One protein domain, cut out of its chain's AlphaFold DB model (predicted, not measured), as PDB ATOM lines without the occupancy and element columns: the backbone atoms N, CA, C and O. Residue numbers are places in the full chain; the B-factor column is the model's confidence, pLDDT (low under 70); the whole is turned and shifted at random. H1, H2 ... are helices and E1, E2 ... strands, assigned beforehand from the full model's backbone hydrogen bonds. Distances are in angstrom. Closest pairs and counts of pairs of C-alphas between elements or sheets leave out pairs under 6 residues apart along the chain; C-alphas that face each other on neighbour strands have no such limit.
ATOM      1  N   HIS A 132     207.430 328.095 182.351       92.38
ATOM      2  CA  HIS A 132     206.837 326.944 181.676       92.38
ATOM      3  C   HIS A 132     206.040 327.404 180.458       92.38
ATOM      4  O   HIS A 132     205.325 328.401 180.532       92.38
ATOM      5  N   THR A 133     206.163 326.707 179.331       94.56
ATOM      6  CA  THR A 133     205.346 327.000 178.143       94.56
ATOM      7  C   THR A 133     204.176 326.036 178.127       94.56
ATOM      8  O   THR A 133     204.392 324.833 178.166       94.56
ATOM      9  N   ILE A 134     202.953 326.560 178.076       94.12
ATOM     10  CA  ILE A 134     201.740 325.746 178.179       94.12
ATOM     11  C   ILE A 134     201.600 324.857 176.947       94.12
ATOM     12  O   ILE A 134     201.535 325.358 175.817       94.12
ATOM     13  N   GLU A 135     201.516 323.553 177.178       93.19
ATOM     14  CA  GLU A 135     201.328 322.536 176.149       93.19
ATOM     15  C   GLU A 135     199.846 322.179 175.947       93.19
ATOM     16  O   GLU A 135     198.936 322.694 176.607       93.19
ATOM     17  N   GLU A 136     199.576 321.309 174.972       91.38
ATOM     18  CA  GLU A 136     198.219 320.848 174.690       91.38
ATOM     19  C   GLU A 136     197.649 320.067 175.887       91.38
ATOM     20  O   GLU A 136     198.280 319.159 176.418       91.38
ATOM     21  N   ASN A 137     196.421 320.405 176.298       86.31
ATOM     22  CA  ASN A 137     195.697 319.783 177.418       86.31
ATOM     23  C   ASN A 137     196.303 319.987 178.822       86.31
ATOM     24  O   ASN A 137     195.844 319.357 179.784       86.31
ATOM     25  N   GLU A 138     197.272 320.889 178.984       89.56
ATOM     26  CA  GLU A 138     197.725 321.313 180.308       89.56
ATOM     27  C   GLU A 138     196.763 322.326 180.940       89.56
ATOM     28  O   GLU A 138     196.204 323.208 180.284       89.56
ATOM     29  N   THR A 139     196.577 322.212 182.255       91.12
ATOM     30  CA  THR A 139     195.841 323.189 183.062       91.12
ATOM     31  C   THR A 139     196.797 323.869 184.032       91.12
ATOM     32  O   THR A 139     197.794 323.279 184.443       91.12
ATOM     33  N   ILE A 140     196.480 325.102 184.443       90.50
ATOM     34  CA  ILE A 140     197.278 325.837 185.441       90.50
ATOM     35  C   ILE A 140     197.393 325.022 186.732       90.50
ATOM     36  O   ILE A 140     198.457 324.985 187.331       90.50
ATOM     37  N   GLU A 141     196.325 324.320 187.117       89.69
ATOM     38  CA  GLU A 141     196.305 323.412 188.267       89.69
ATOM     39  C   GLU A 141     197.353 322.302 188.146       89.69
ATOM     40  O   GLU A 141     198.134 322.108 189.072       89.69
ATOM     41  N   LYS A 142     197.422 321.616 186.996       89.62
ATOM     42  CA  LYS A 142     198.419 320.562 186.754       89.62
ATOM     43  C   LYS A 142     199.841 321.112 186.720       89.62
ATOM     44  O   LYS A 142     200.743 320.485 187.257       89.62
ATOM     45  N   ILE A 143     200.038 322.283 186.115       90.56
ATOM     46  CA  ILE A 143     201.353 322.933 186.049       90.56
ATOM     47  C   ILE A 143     201.807 323.354 187.451       90.56
ATOM     48  O   ILE A 143     202.944 323.093 187.836       90.56
ATOM     49  N   ALA A 144     200.917 323.971 188.231       90.19
ATOM     50  CA  ALA A 144     201.187 324.344 189.613       90.19
ATOM     51  C   ALA A 144     201.566 323.112 190.434       90.19
ATOM     52  O   ALA A 144     202.613 323.103 191.079       90.19
ATOM     53  N   PHE A 145     200.769 322.052 190.313       88.56
ATOM     54  CA  PHE A 145     201.009 320.787 190.985       88.56
ATOM     55  C   PHE A 145     202.360 320.172 190.602       88.56
ATOM     56  O   PHE A 145     203.132 319.863 191.501       88.56
ATOM     57  N   ARG A 146     202.715 320.105 189.309       87.56
ATOM     58  CA  ARG A 146     204.019 319.598 188.831       87.56
ATOM     59  C   ARG A 146     205.210 320.286 189.511       87.56
ATOM     60  O   ARG A 146     206.205 319.642 189.829       87.56
ATOM     61  N   TYR A 147     205.098 321.590 189.748       87.69
ATOM     62  CA  TYR A 147     206.138 322.397 190.393       87.69
ATOM     63  C   TYR A 147     205.955 322.551 191.913       87.69
ATOM     64  O   TYR A 147     206.637 323.355 192.551       87.69
ATOM     65  N   GLY A 148     205.023 321.802 192.510       85.44
ATOM     66  CA  GLY A 148     204.743 321.822 193.944       85.44
ATOM     67  C   GLY A 148     204.234 323.173 194.463       85.44
ATOM     68  O   GLY A 148     204.535 323.561 195.594       85.44
ATOM     69  N   PHE A 149     203.496 323.914 193.640       86.56
ATOM     70  CA  PHE A 149     202.778 325.127 194.023       86.56
ATOM     71  C   PHE A 149     201.273 324.874 194.054       86.56
ATOM     72  O   PHE A 149     200.729 324.079 193.285       86.56
ATOM     73  N   SER A 150     200.570 325.607 194.909       87.50
ATOM     74  CA  SER A 150     199.116 325.686 194.834       87.50
ATOM     75  C   SER A 150     198.685 326.469 193.589       87.50
ATOM     76  O   SER A 150     199.386 327.373 193.115       87.50
ATOM     77  N   LEU A 151     197.476 326.183 193.090       88.88
ATOM     78  CA  LEU A 151     196.857 326.958 192.007       88.88
ATOM     79  C   LEU A 151     196.930 328.463 192.300       88.88
ATOM     80  O   LEU A 151     197.294 329.261 191.436       88.88
ATOM     81  N   ARG A 152     196.624 328.847 193.545       88.56
ATOM     82  CA  ARG A 152     196.546 330.250 193.941       88.56
ATOM     83  C   ARG A 152     197.900 330.956 193.897       88.56
ATOM     84  O   ARG A 152     197.952 332.122 193.511       88.56
ATOM     85  N   GLU A 153     198.981 330.283 194.281       88.12
ATOM     86  CA  GLU A 153     200.335 330.849 194.231       88.12
ATOM     87  C   GLU A 153     200.769 331.136 192.794       88.12
ATOM     88  O   GLU A 153     201.262 332.229 192.508       88.12
ATOM     89  N   ILE A 154     200.520 330.198 191.878       89.81
ATOM     90  CA  ILE A 154     200.835 330.377 190.456       89.81
ATOM     91  C   ILE A 154     199.980 331.475 189.826       89.81
ATOM     92  O   ILE A 154     200.505 332.300 189.075       89.81
ATOM     93  N   GLU A 155     198.687 331.531 190.146       90.19
ATOM     94  CA  GLU A 155     197.814 332.615 189.692       90.19
ATOM     95  C   GLU A 155     198.328 333.982 190.144       90.19
ATOM     96  O   GLU A 155     198.438 334.901 189.333       90.19
ATOM     97  N   LEU A 156     198.683 334.118 191.426       90.25
ATOM     98  CA  LEU A 156     199.211 335.364 191.981       90.25
ATOM     99  C   LEU A 156     200.544 335.754 191.334       90.25
ATOM    100  O   LEU A 156     200.711 336.917 190.962       90.25
ATOM    101  N   ALA A 157     201.458 334.798 191.149       89.19
ATOM    102  CA  ALA A 157     202.750 335.027 190.499       89.19
ATOM    103  C   ALA A 157     202.606 335.508 189.045       89.19
ATOM    104  O   ALA A 157     203.431 336.282 188.564       89.19
ATOM    105  N   ASN A 158     201.535 335.094 188.364       92.56
ATOM    106  CA  ASN A 158     201.258 335.423 186.965       92.56
ATOM    107  C   ASN A 158     200.156 336.479 186.781       92.56
ATOM    108  O   ASN A 158     199.702 336.702 185.658       92.56
ATOM    109  N   ALA A 159     199.715 337.132 187.864       92.50
ATOM    110  CA  ALA A 159     198.633 338.120 187.860       92.50
ATOM    111  C   ALA A 159     197.334 337.622 187.181       92.50
ATOM    112  O   ALA A 159     196.648 338.360 186.465       92.50
ATOM    113  N   ILE A 160     196.990 336.355 187.412       91.50
ATOM    114  CA  ILE A 160     195.766 335.715 186.933       91.50
ATOM    115  C   ILE A 160     194.682 335.895 188.001       91.50
ATOM    116  O   ILE A 160     194.853 335.545 189.168       91.50
ATOM    117  N   TYR A 161     193.551 336.464 187.596       89.81
ATOM    118  CA  TYR A 161     192.408 336.746 188.458       89.81
ATOM    119  C   TYR A 161     191.122 336.240 187.797       89.81
ATOM    120  O   TYR A 161     191.090 336.033 186.579       89.81
ATOM    121  N   PRO A 162     190.023 336.074 188.554       87.81
ATOM    122  CA  PRO A 162     188.720 335.800 187.964       87.81
ATOM    123  C   PRO A 162     188.368 336.845 186.894       87.81
ATOM    124  O   PRO A 162     188.309 338.041 187.176       87.81
ATOM    125  N   GLY A 163     188.154 336.393 185.656       83.31
ATOM    126  CA  GLY A 163     187.908 337.263 184.497       83.31
ATOM    127  C   GLY A 163     189.143 337.579 183.644       83.31
ATOM    128  O   GLY A 163     188.996 338.209 182.596       83.31
ATOM    129  N   SER A 164     190.336 337.116 184.029       85.81
ATOM    130  CA  SER A 164     191.517 337.145 183.163       85.81
ATOM    131  C   SER A 164     191.284 336.360 181.866       85.81
ATOM    132  O   SER A 164     190.448 335.453 181.786       85.81
ATOM    133  N   ARG A 165     192.050 336.708 180.824       88.44
ATOM    134  CA  ARG A 165     192.059 335.968 179.556       88.44
ATOM    135  C   ARG A 165     192.382 334.494 179.828       88.44
ATOM    136  O   ARG A 165     193.301 334.193 180.583       88.44
ATOM    137  N   LYS A 166     191.672 333.584 179.152       85.19
ATOM    138  CA  LYS A 166     192.020 332.157 179.151       85.19
ATOM    139  C   LYS A 166     193.407 331.964 178.544       85.19
ATOM    140  O   LYS A 166     193.661 332.465 177.445       85.19
ATOM    141  N   LEU A 167     194.273 331.249 179.252       86.75
ATOM    142  CA  LEU A 167     195.571 330.860 178.720       86.75
ATOM    143  C   LEU A 167     195.383 329.885 177.557       86.75
ATOM    144  O   LEU A 167     194.438 329.091 177.550       86.75
ATOM    145  N   VAL A 168     196.248 330.003 176.560       89.69
ATOM    146  CA  VAL A 168     196.250 329.158 175.363       89.69
ATOM    147  C   VAL A 168     197.613 328.498 175.198       89.69
ATOM    148  O   VAL A 168     198.598 328.917 175.800       89.69
ATOM    149  N   ILE A 169     197.660 327.461 174.368       93.88
ATOM    150  CA  ILE A 169     198.888 326.730 174.043       93.88
ATOM    151  C   ILE A 169     199.954 327.713 173.539       93.88
ATOM    152  O   ILE A 169     199.669 328.577 172.704       93.88
ATOM    153  N   GLY A 170     201.175 327.579 174.053       91.81
ATOM    154  CA  GLY A 170     202.311 328.449 173.742       91.81
ATOM    155  C   GLY A 170     202.445 329.687 174.637       91.81
ATOM    156  O   GLY A 170     203.471 330.367 174.561       91.81
ATOM    157  N   ASP A 171     201.465 329.980 175.498       92.56
ATOM    158  CA  ASP A 171     201.624 331.012 176.526       92.56
ATOM    159  C   ASP A 171     202.725 330.600 177.519       92.56
ATOM    160  O   ASP A 171     202.845 329.433 177.894       92.56
ATOM    161  N   LYS A 172     203.531 331.573 177.964       93.06
ATOM    162  CA  LYS A 172     204.571 331.359 178.978       93.06
ATOM    163  C   LYS A 172     204.052 331.736 180.357       93.06
ATOM    164  O   LYS A 172     203.623 332.869 180.569       93.06
ATOM    165  N   LEU A 173     204.148 330.797 181.284       92.88
ATOM    166  CA  LEU A 173     203.810 330.945 182.687       92.88
ATOM    167  C   LEU A 173     205.099 331.081 183.500       92.88
ATOM    168  O   LEU A 173     206.000 330.256 183.373       92.88
ATOM    169  N   VAL A 174     205.211 332.115 184.323       92.19
ATOM    170  CA  VAL A 174     206.324 332.289 185.260       92.19
ATOM    171  C   VAL A 174     206.169 331.295 186.404       92.19
ATOM    172  O   VAL A 174     205.106 331.223 187.026       92.19
ATOM    173  N   ILE A 175     207.242 330.563 186.693       89.94
ATOM    174  CA  ILE A 175     207.337 329.696 187.864       89.94
ATOM    175  C   ILE A 175     208.123 330.469 188.929       89.94
ATOM    176  O   ILE A 175     209.285 330.811 188.696       89.94
ATOM    177  N   PRO A 176     207.493 330.846 190.055       86.00
ATOM    178  CA  PRO A 176     208.141 331.674 191.062       86.00
ATOM    179  C   PRO A 176     209.202 330.888 191.841       86.00
ATOM    180  O   PRO A 176     209.105 329.675 192.009       86.00
ATOM    181  N   ASN A 177     210.183 331.602 192.399       84.50
ATOM    182  CA  ASN A 177     211.083 331.021 193.393       84.50
ATOM    183  C   ASN A 177     210.360 330.867 194.730       84.50
ATOM    184  O   ASN A 177     209.559 331.720 195.131       84.50
ATOM    185  N   ARG A 178     210.694 329.802 195.455       85.75
ATOM    186  CA  ARG A 178     210.162 329.582 196.794       85.75
ATOM    187  C   ARG A 178     210.870 330.472 197.806       85.75
ATOM    188  O   ARG A 178     212.080 330.674 197.729       85.75
ATOM    189  N   PHE A 179     210.113 330.974 198.775       89.62
ATOM    190  CA  PHE A 179     210.650 331.770 199.868       89.62
ATOM    191  C   PHE A 179     209.959 331.450 201.192       89.62
ATOM    192  O   PHE A 179     208.808 331.019 201.225       89.62
ATOM    193  N   PRO A 223     216.993 327.661 198.827       87.31
ATOM    194  CA  PRO A 223     217.960 327.131 197.872       87.31
ATOM    195  C   PRO A 223     217.593 325.703 197.431       87.31
ATOM    196  O   PRO A 223     218.425 324.799 197.443       87.31
ATOM    197  N   PHE A 224     216.328 325.477 197.082       88.25
ATOM    198  CA  PHE A 224     215.846 324.247 196.463       88.25
ATOM    199  C   PHE A 224     214.561 324.510 195.668       88.25
ATOM    200  O   PHE A 224     213.744 325.366 196.014       88.25
ATOM    201  N   PHE A 225     214.370 323.739 194.609       87.00
ATOM    202  CA  PHE A 225     213.162 323.674 193.801       87.00
ATOM    203  C   PHE A 225     212.366 322.410 194.150       87.00
ATOM    204  O   PHE A 225     212.939 321.461 194.678       87.00
ATOM    205  N   ILE A 226     211.059 322.374 193.886       87.31
ATOM    206  CA  ILE A 226     210.279 321.135 194.017       87.31
ATOM    207  C   ILE A 226     209.964 320.598 192.635       87.31
ATOM    208  O   ILE A 226     209.444 321.326 191.793       87.31
ATOM    209  N   HIS A 227     210.158 319.300 192.471       89.06
ATOM    210  CA  HIS A 227     209.573 318.533 191.388       89.06
ATOM    211  C   HIS A 227     208.598 317.497 191.947       89.06
ATOM    212  O   HIS A 227     208.935 316.791 192.900       89.06
ATOM    213  N   VAL A 228     207.392 317.431 191.386       89.69
ATOM    214  CA  VAL A 228     206.444 316.342 191.652       89.69
ATOM    215  C   VAL A 228     206.625 315.265 190.599       89.69
ATOM    216  O   VAL A 228     206.620 315.565 189.407       89.69
ATOM    217  N   THR A 229     206.795 314.031 191.057       88.50
ATOM    218  CA  THR A 229     207.060 312.877 190.199       88.50
ATOM    219  C   THR A 229     205.845 312.461 189.380       88.50
ATOM    220  O   THR A 229     204.729 312.368 189.900       88.50
ATOM    221  N   ASP A 230     206.089 312.155 188.108       86.19
ATOM    222  CA  ASP A 230     205.105 311.531 187.221       86.19
ATOM    223  C   ASP A 230     205.085 309.992 187.395       86.19
ATOM    224  O   ASP A 230     205.947 309.395 188.049       86.19
ATOM    225  N   GLU A 231     204.100 309.324 186.787       83.94
ATOM    226  CA  GLU A 231     203.998 307.860 186.784       83.94
ATOM    227  C   GLU A 231     205.247 307.230 186.127       83.94
ATOM    228  O   GLU A 231     205.539 307.474 184.956       83.94
ATOM    229  N   ASN A 232     205.966 306.382 186.874       83.19
ATOM    230  CA  ASN A 232     207.201 305.689 186.462       83.19
ATOM    231  C   ASN A 232     208.450 306.573 186.266       83.19
ATOM    232  O   ASN A 232     209.416 306.125 185.645       83.19
ATOM    233  N   GLU A 233     208.474 307.798 186.790       87.00
ATOM    234  CA  GLU A 233     209.668 308.648 186.731       87.00
ATOM    235  C   GLU A 233     210.755 308.170 187.714       87.00
ATOM    236  O   GLU A 233     210.477 307.866 188.877       87.00
ATOM    237  N   THR A 234     212.013 308.103 187.264       90.12
ATOM    238  CA  THR A 234     213.142 307.695 188.118       90.12
ATOM    239  C   THR A 234     213.935 308.892 188.641       90.12
ATOM    240  O   THR A 234     213.951 309.967 188.037       90.12
ATOM    241  N   ILE A 235     214.675 308.704 189.743       88.69
ATOM    242  CA  ILE A 235     215.596 309.736 190.265       88.69
ATOM    243  C   ILE A 235     216.618 310.149 189.199       88.69
ATOM    244  O   ILE A 235     216.971 311.321 189.113       88.69
ATOM    245  N   SER A 236     217.070 309.204 188.371       88.75
ATOM    246  CA  SER A 236     218.011 309.457 187.277       88.75
ATOM    247  C   SER A 236     217.438 310.380 186.206       88.75
ATOM    248  O   SER A 236     218.149 311.269 185.738       88.75
ATOM    249  N   ASP A 237     216.163 310.217 185.849       90.38
ATOM    250  CA  ASP A 237     215.501 311.076 184.858       90.38
ATOM    251  C   ASP A 237     215.370 312.511 185.374       90.38
ATOM    252  O   ASP A 237     215.639 313.474 184.651       90.38
ATOM    253  N   ILE A 238     215.025 312.656 186.654       89.88
ATOM    254  CA  ILE A 238     214.914 313.952 187.328       89.88
ATOM    255  C   ILE A 238     216.296 314.596 187.432       89.88
ATOM    256  O   ILE A 238     216.479 315.732 187.003       89.88
ATOM    257  N   ALA A 239     217.293 313.865 187.927       88.06
ATOM    258  CA  ALA A 239     218.670 314.342 188.007       88.06
ATOM    259  C   ALA A 239     219.164 314.834 186.638       88.06
ATOM    260  O   ALA A 239     219.641 315.961 186.524       88.06
ATOM    261  N   GLY A 240     218.938 314.050 185.579       86.00
ATOM    262  CA  GLY A 240     219.262 314.435 184.208       86.00
ATOM    263  C   GLY A 240     218.536 315.700 183.742       86.00
ATOM    264  O   GLY A 240     219.174 316.591 183.181       86.00
ATOM    265  N   ARG A 241     217.228 315.825 184.009       87.88
ATOM    266  CA  ARG A 241     216.419 316.999 183.622       87.88
ATOM    267  C   ARG A 241     216.947 318.298 184.229       87.88
ATOM    268  O   ARG A 241     216.955 319.325 183.552       87.88
ATOM    269  N   TYR A 242     217.364 318.248 185.489       87.44
ATOM    270  CA  TYR A 242     217.804 319.423 186.242       87.44
ATOM    271  C   TYR A 242     219.329 319.588 186.279       87.44
ATOM    272  O   TYR A 242     219.820 320.468 186.986       87.44
ATOM    273  N   GLU A 243     220.063 318.782 185.505       84.12
ATOM    274  CA  GLU A 243     221.531 318.786 185.427       84.12
ATOM    275  C   GLU A 243     222.195 318.581 186.805       84.12
ATOM    276  O   GLU A 243     223.135 319.281 187.187       84.12
ATOM    277  N   ARG A 244     221.675 317.609 187.565       83.12
ATOM    278  CA  ARG A 244     222.126 317.207 188.907       83.12
ATOM    279  C   ARG A 244     222.697 315.799 188.934       83.12
ATOM    280  O   ARG A 244     222.437 314.989 188.044       83.12
ATOM    281  N   GLU A 245     223.451 315.498 189.986       83.44
ATOM    282  CA  GLU A 245     223.890 314.130 190.256       83.44
ATOM    283  C   GLU A 245     222.782 313.335 190.966       83.44
ATOM    284  O   GLU A 245     222.025 313.858 191.784       83.44
ATOM    285  N   THR A 246     222.679 312.039 190.677       86.06
ATOM    286  CA  THR A 246     221.686 311.166 191.326       86.06
ATOM    287  C   THR A 246     221.958 311.008 192.819       86.06
ATOM    288  O   THR A 246     221.040 311.125 193.628       86.06
ATOM    289  N   SER A 247     223.223 310.816 193.193       83.00
ATOM    290  CA  SER A 247     223.703 310.759 194.582       83.00
ATOM    291  C   SER A 247     223.382 312.034 195.367       83.00
ATOM    292  O   SER A 247     223.020 311.985 196.544       83.00
ATOM    293  N   GLU A 248     223.479 313.188 194.714       83.25
ATOM    294  CA  GLU A 248     223.126 314.485 195.282       83.25
ATOM    295  C   GLU A 248     221.627 314.563 195.591       83.25
ATOM    296  O   GLU A 248     221.256 314.949 196.697       83.25
ATOM    297  N   LEU A 249     220.756 314.149 194.665       85.81
ATOM    298  CA  LEU A 249     219.313 314.133 194.923       85.81
ATOM    299  C   LEU A 249     218.930 313.146 196.029       85.81
ATOM    300  O   LEU A 249     218.095 313.482 196.869       85.81
ATOM    301  N   ILE A 250     219.539 311.958 196.058       86.06
ATOM    302  CA  ILE A 250     219.301 310.946 197.100       86.06
ATOM    303  C   ILE A 250     219.666 311.511 198.477       86.06
ATOM    304  O   ILE A 250     218.828 311.529 199.379       86.06
ATOM    305  N   SER A 251     220.883 312.044 198.616       84.81
ATOM    306  CA  SER A 251     221.362 312.611 199.882       84.81
ATOM    307  C   SER A 251     220.561 313.840 200.320       84.81
ATOM    308  O   SER A 251     220.180 313.933 201.485       84.81
ATOM    309  N   PHE A 252     220.223 314.751 199.401       85.50
ATOM    310  CA  PHE A 252     219.460 315.962 199.720       85.50
ATOM    311  C   PHE A 252     218.024 315.663 200.177       85.50
ATOM    312  O   PHE A 252     217.460 316.382 201.005       85.50
ATOM    313  N   ASN A 253     217.421 314.588 199.663       88.50
ATOM    314  CA  ASN A 253     216.065 314.174 200.028       88.50
ATOM    315  C   ASN A 253     216.017 313.142 201.163       88.50
ATOM    316  O   ASN A 253     214.922 312.776 201.591       88.50
ATOM    317  N   ASN A 254     217.170 312.722 201.697       87.06
ATOM    318  CA  ASN A 254     217.297 311.633 202.673       87.06
ATOM    319  C   ASN A 254     216.644 310.324 202.192       87.06
ATOM    320  O   ASN A 254     215.929 309.669 202.952       87.06
ATOM    321  N   PHE A 255     216.845 309.971 200.924       85.81
ATOM    322  CA  PHE A 255     216.444 308.671 200.389       85.81
ATOM    323  C   PHE A 255     217.520 307.617 200.664       85.81
ATOM    324  O   PHE A 255     218.693 307.949 200.822       85.81
ATOM    325  N   ASP A 256     217.126 306.344 200.692       83.56
ATOM    326  CA  ASP A 256     218.087 305.242 200.758       83.56
ATOM    327  C   ASP A 256     218.872 305.158 199.438       83.56
ATOM    328  O   ASP A 256     218.294 305.360 198.368       83.56
ATOM    329  N   ASP A 257     220.155 304.785 199.485       75.38
ATOM    330  CA  ASP A 257     221.041 304.711 198.302       75.38
ATOM    331  C   ASP A 257     220.508 303.799 197.180       75.38
ATOM    332  O   ASP A 257     220.842 303.971 196.008       75.38
ATOM    333  N   ASN A 258     219.647 302.840 197.533       73.19
ATOM    334  CA  ASN A 258     219.023 301.898 196.602       73.19
ATOM    335  C   ASN A 258     217.667 302.382 196.054       73.19
ATOM    336  O   ASN A 258     216.980 301.626 195.360       73.19
ATOM    337  N   THR A 259     217.249 303.610 196.370       73.62
ATOM    338  CA  THR A 259     215.978 304.169 195.894       73.62
ATOM    339  C   THR A 259     216.094 304.474 194.405       73.62
ATOM    340  O   THR A 259     216.661 305.482 194.004       73.62
ATOM    341  N   LEU A 260     215.583 303.578 193.562       66.88
ATOM    342  CA  LEU A 260     215.571 303.751 192.103       66.88
ATOM    343  C   LEU A 260     214.184 304.132 191.578       66.88
ATOM    344  O   LEU A 260     214.073 304.849 190.586       66.88
ATOM    345  N   VAL A 261     213.138 303.650 192.255       69.38
ATOM    346  CA  VAL A 261     211.738 303.856 191.886       69.38
ATOM    347  C   VAL A 261     211.121 304.840 192.864       69.38
ATOM    348  O   VAL A 261     211.232 304.668 194.079       69.38
ATOM    349  N   LEU A 262     210.485 305.866 192.318       78.31
ATOM    350  CA  LEU A 262     209.751 306.867 193.073       78.31
ATOM    351  C   LEU A 262     208.258 306.573 192.972       78.31
ATOM    352  O   LEU A 262     207.788 306.021 191.974       78.31
ATOM    353  N   ASN A 263     207.512 306.944 194.006       83.00
ATOM    354  CA  ASN A 263     206.058 306.860 193.956       83.00
ATOM    355  C   ASN A 263     205.516 307.975 193.056       83.00
ATOM    356  O   ASN A 263     206.125 309.038 192.957       83.00
ATOM    357  N   GLU A 264     204.360 307.760 192.431       82.75
ATOM    358  CA  GLU A 264     203.643 308.828 191.726       82.75
ATOM    359  C   GLU A 264     203.285 309.952 192.713       82.75
ATOM    360  O   GLU A 264     202.929 309.683 193.865       82.75
ATOM    361  N   ASN A 265     203.343 311.208 192.265       84.62
ATOM    362  CA  ASN A 265     202.973 312.383 193.057       84.62
ATOM    363  C   ASN A 265     203.858 312.626 194.298       84.62
ATOM    364  O   ASN A 265     203.482 313.362 195.216       84.62
ATOM    365  N   GLN A 266     205.049 312.034 194.333       84.38
ATOM    366  CA  GLN A 266     206.048 312.252 195.367       84.38
ATOM    367  C   GLN A 266     206.754 313.596 195.149       84.38
ATOM    368  O   GLN A 266     207.173 313.940 194.047       84.38
ATOM    369  N   LEU A 267     206.911 314.364 196.228       86.75
ATOM    370  CA  LEU A 267     207.644 315.629 196.211       86.75
ATOM    371  C   LEU A 267     209.141 315.366 196.351       86.75
ATOM    372  O   LEU A 267     209.578 314.752 197.327       86.75
ATOM    373  N   ILE A 268     209.923 315.895 195.418       88.50
ATOM    374  CA  ILE A 268     211.382 315.813 195.430       88.50
ATOM    375  C   ILE A 268     211.948 317.219 195.467       88.50
ATOM    376  O   ILE A 268     211.629 318.065 194.630       88.50
ATOM    377  N   LYS A 269     212.803 317.471 196.455       89.25
ATOM    378  CA  LYS A 269     213.562 318.707 196.553       89.25
ATOM    379  C   LYS A 269     214.794 318.603 195.667       89.25
ATOM    380  O   LYS A 269     215.598 317.682 195.781       89.25
ATOM    381  N   ILE A 270     214.950 319.582 194.803       89.69
ATOM    382  CA  ILE A 270     216.068 319.702 193.886       89.69
ATOM    383  C   ILE A 270     216.925 320.829 194.432       89.69
ATOM    384  O   ILE A 270     216.476 321.975 194.392       89.69
ATOM    385  N   PRO A 271     218.102 320.543 195.003       85.44
ATOM    386  CA  PRO A 271     218.948 321.580 195.570       85.44
ATOM    387  C   PRO A 271     219.254 322.658 194.530       85.44
ATOM    388  O   PRO A 271     219.349 322.390 193.332       85.44
ATOM    389  N   ILE A 272     219.396 323.888 195.011       82.88
ATOM    390  CA  ILE A 272     219.903 325.034 194.268       82.88
ATOM    391  C   ILE A 272     221.144 325.486 195.026       82.88
ATOM    392  O   ILE A 272     221.054 326.078 196.102       82.88
TER     393      ILE A 272
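AT A GLANCE: This is residues 132 to 179 and 223 to 272 of the 398 residues of the protein "LysM domain-containing protein" of alpha proteobacterium HIMB5 (UniProt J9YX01). Two small lobes sit one after the other along an elongated body: one holds the two-stranded sheet E2 and E3 with the helix corner H3 and H4, the other the helix corner H1 and H2 with the short strand E1. The lobes meet where the last residue of H1, Arg 146, comes near E2, and a long loop, residues 158 to 171, reaches out from the lobe of H1, H2 and E1, linking H2 to E1. The 98 printed residues run H1 H2 E1 E2 H3 H4 E3, mixed helices and strands, with under half in named elements; the sheet is antiparallel. The whole is only just compact, close to loose, with a radius of gyration of the C-alphas of 14.9 A, and spans 48 by 28 by 20 A.

HOW THE PARTS SIT: E2, residues 224 to 228, and E3, residues 267 to 271, are antiparallel neighbours at 151 degrees, with N 225 and O 270 2.8 A apart and N 227 and O 268 2.9 A apart, within hydrogen-bond range. H4, residues 246 to 253, comes closest to E3 at the C-alphas of Asn 253 and Lys 269, 6.2 A. H3, residues 235 to 241, and H4 touch, about perpendicular at 73 degrees, closest at the C-alphas of Ala 239 and Thr 246, 5.5 A. H1, residues 140 to 146, comes closest to E2 at the C-alphas of Arg 146 and Val 228, 4.9 A. H1 and H2, residues 151 to 157, touch, about perpendicular at 81 degrees, closest at the C-alphas of Glu 141 and Leu 151, 5.2 A. E1, residues 172 to 174, pairs with no named strand, but residues 132 to 133 pair with its residues 172 to 173, antiparallel. In H1, H2, H3 and H4 every O i to N i+4 pair is within hydrogen-bond range.

IN THESE COORDINATES: E2 is 13.2 A long, E3 12.8 A, H4 10.8 A and H2 10.1 A. H1 begins at C-alpha 140 (197.278, 325.837, 185.441), and E3 ends at C-alpha 271 (218.948, 321.580, 195.570).

THE WHOLE: The C-alphas farthest apart are those of Gly 163 and Asn 258, 48.6 A. Residues 180 to 222 are not printed; C-alphas 179 and 223 are 8.9 A apart. The links H2 to E1 and H4 to E3 are long. Residues 260 to 261 are under 70 in pLDDT.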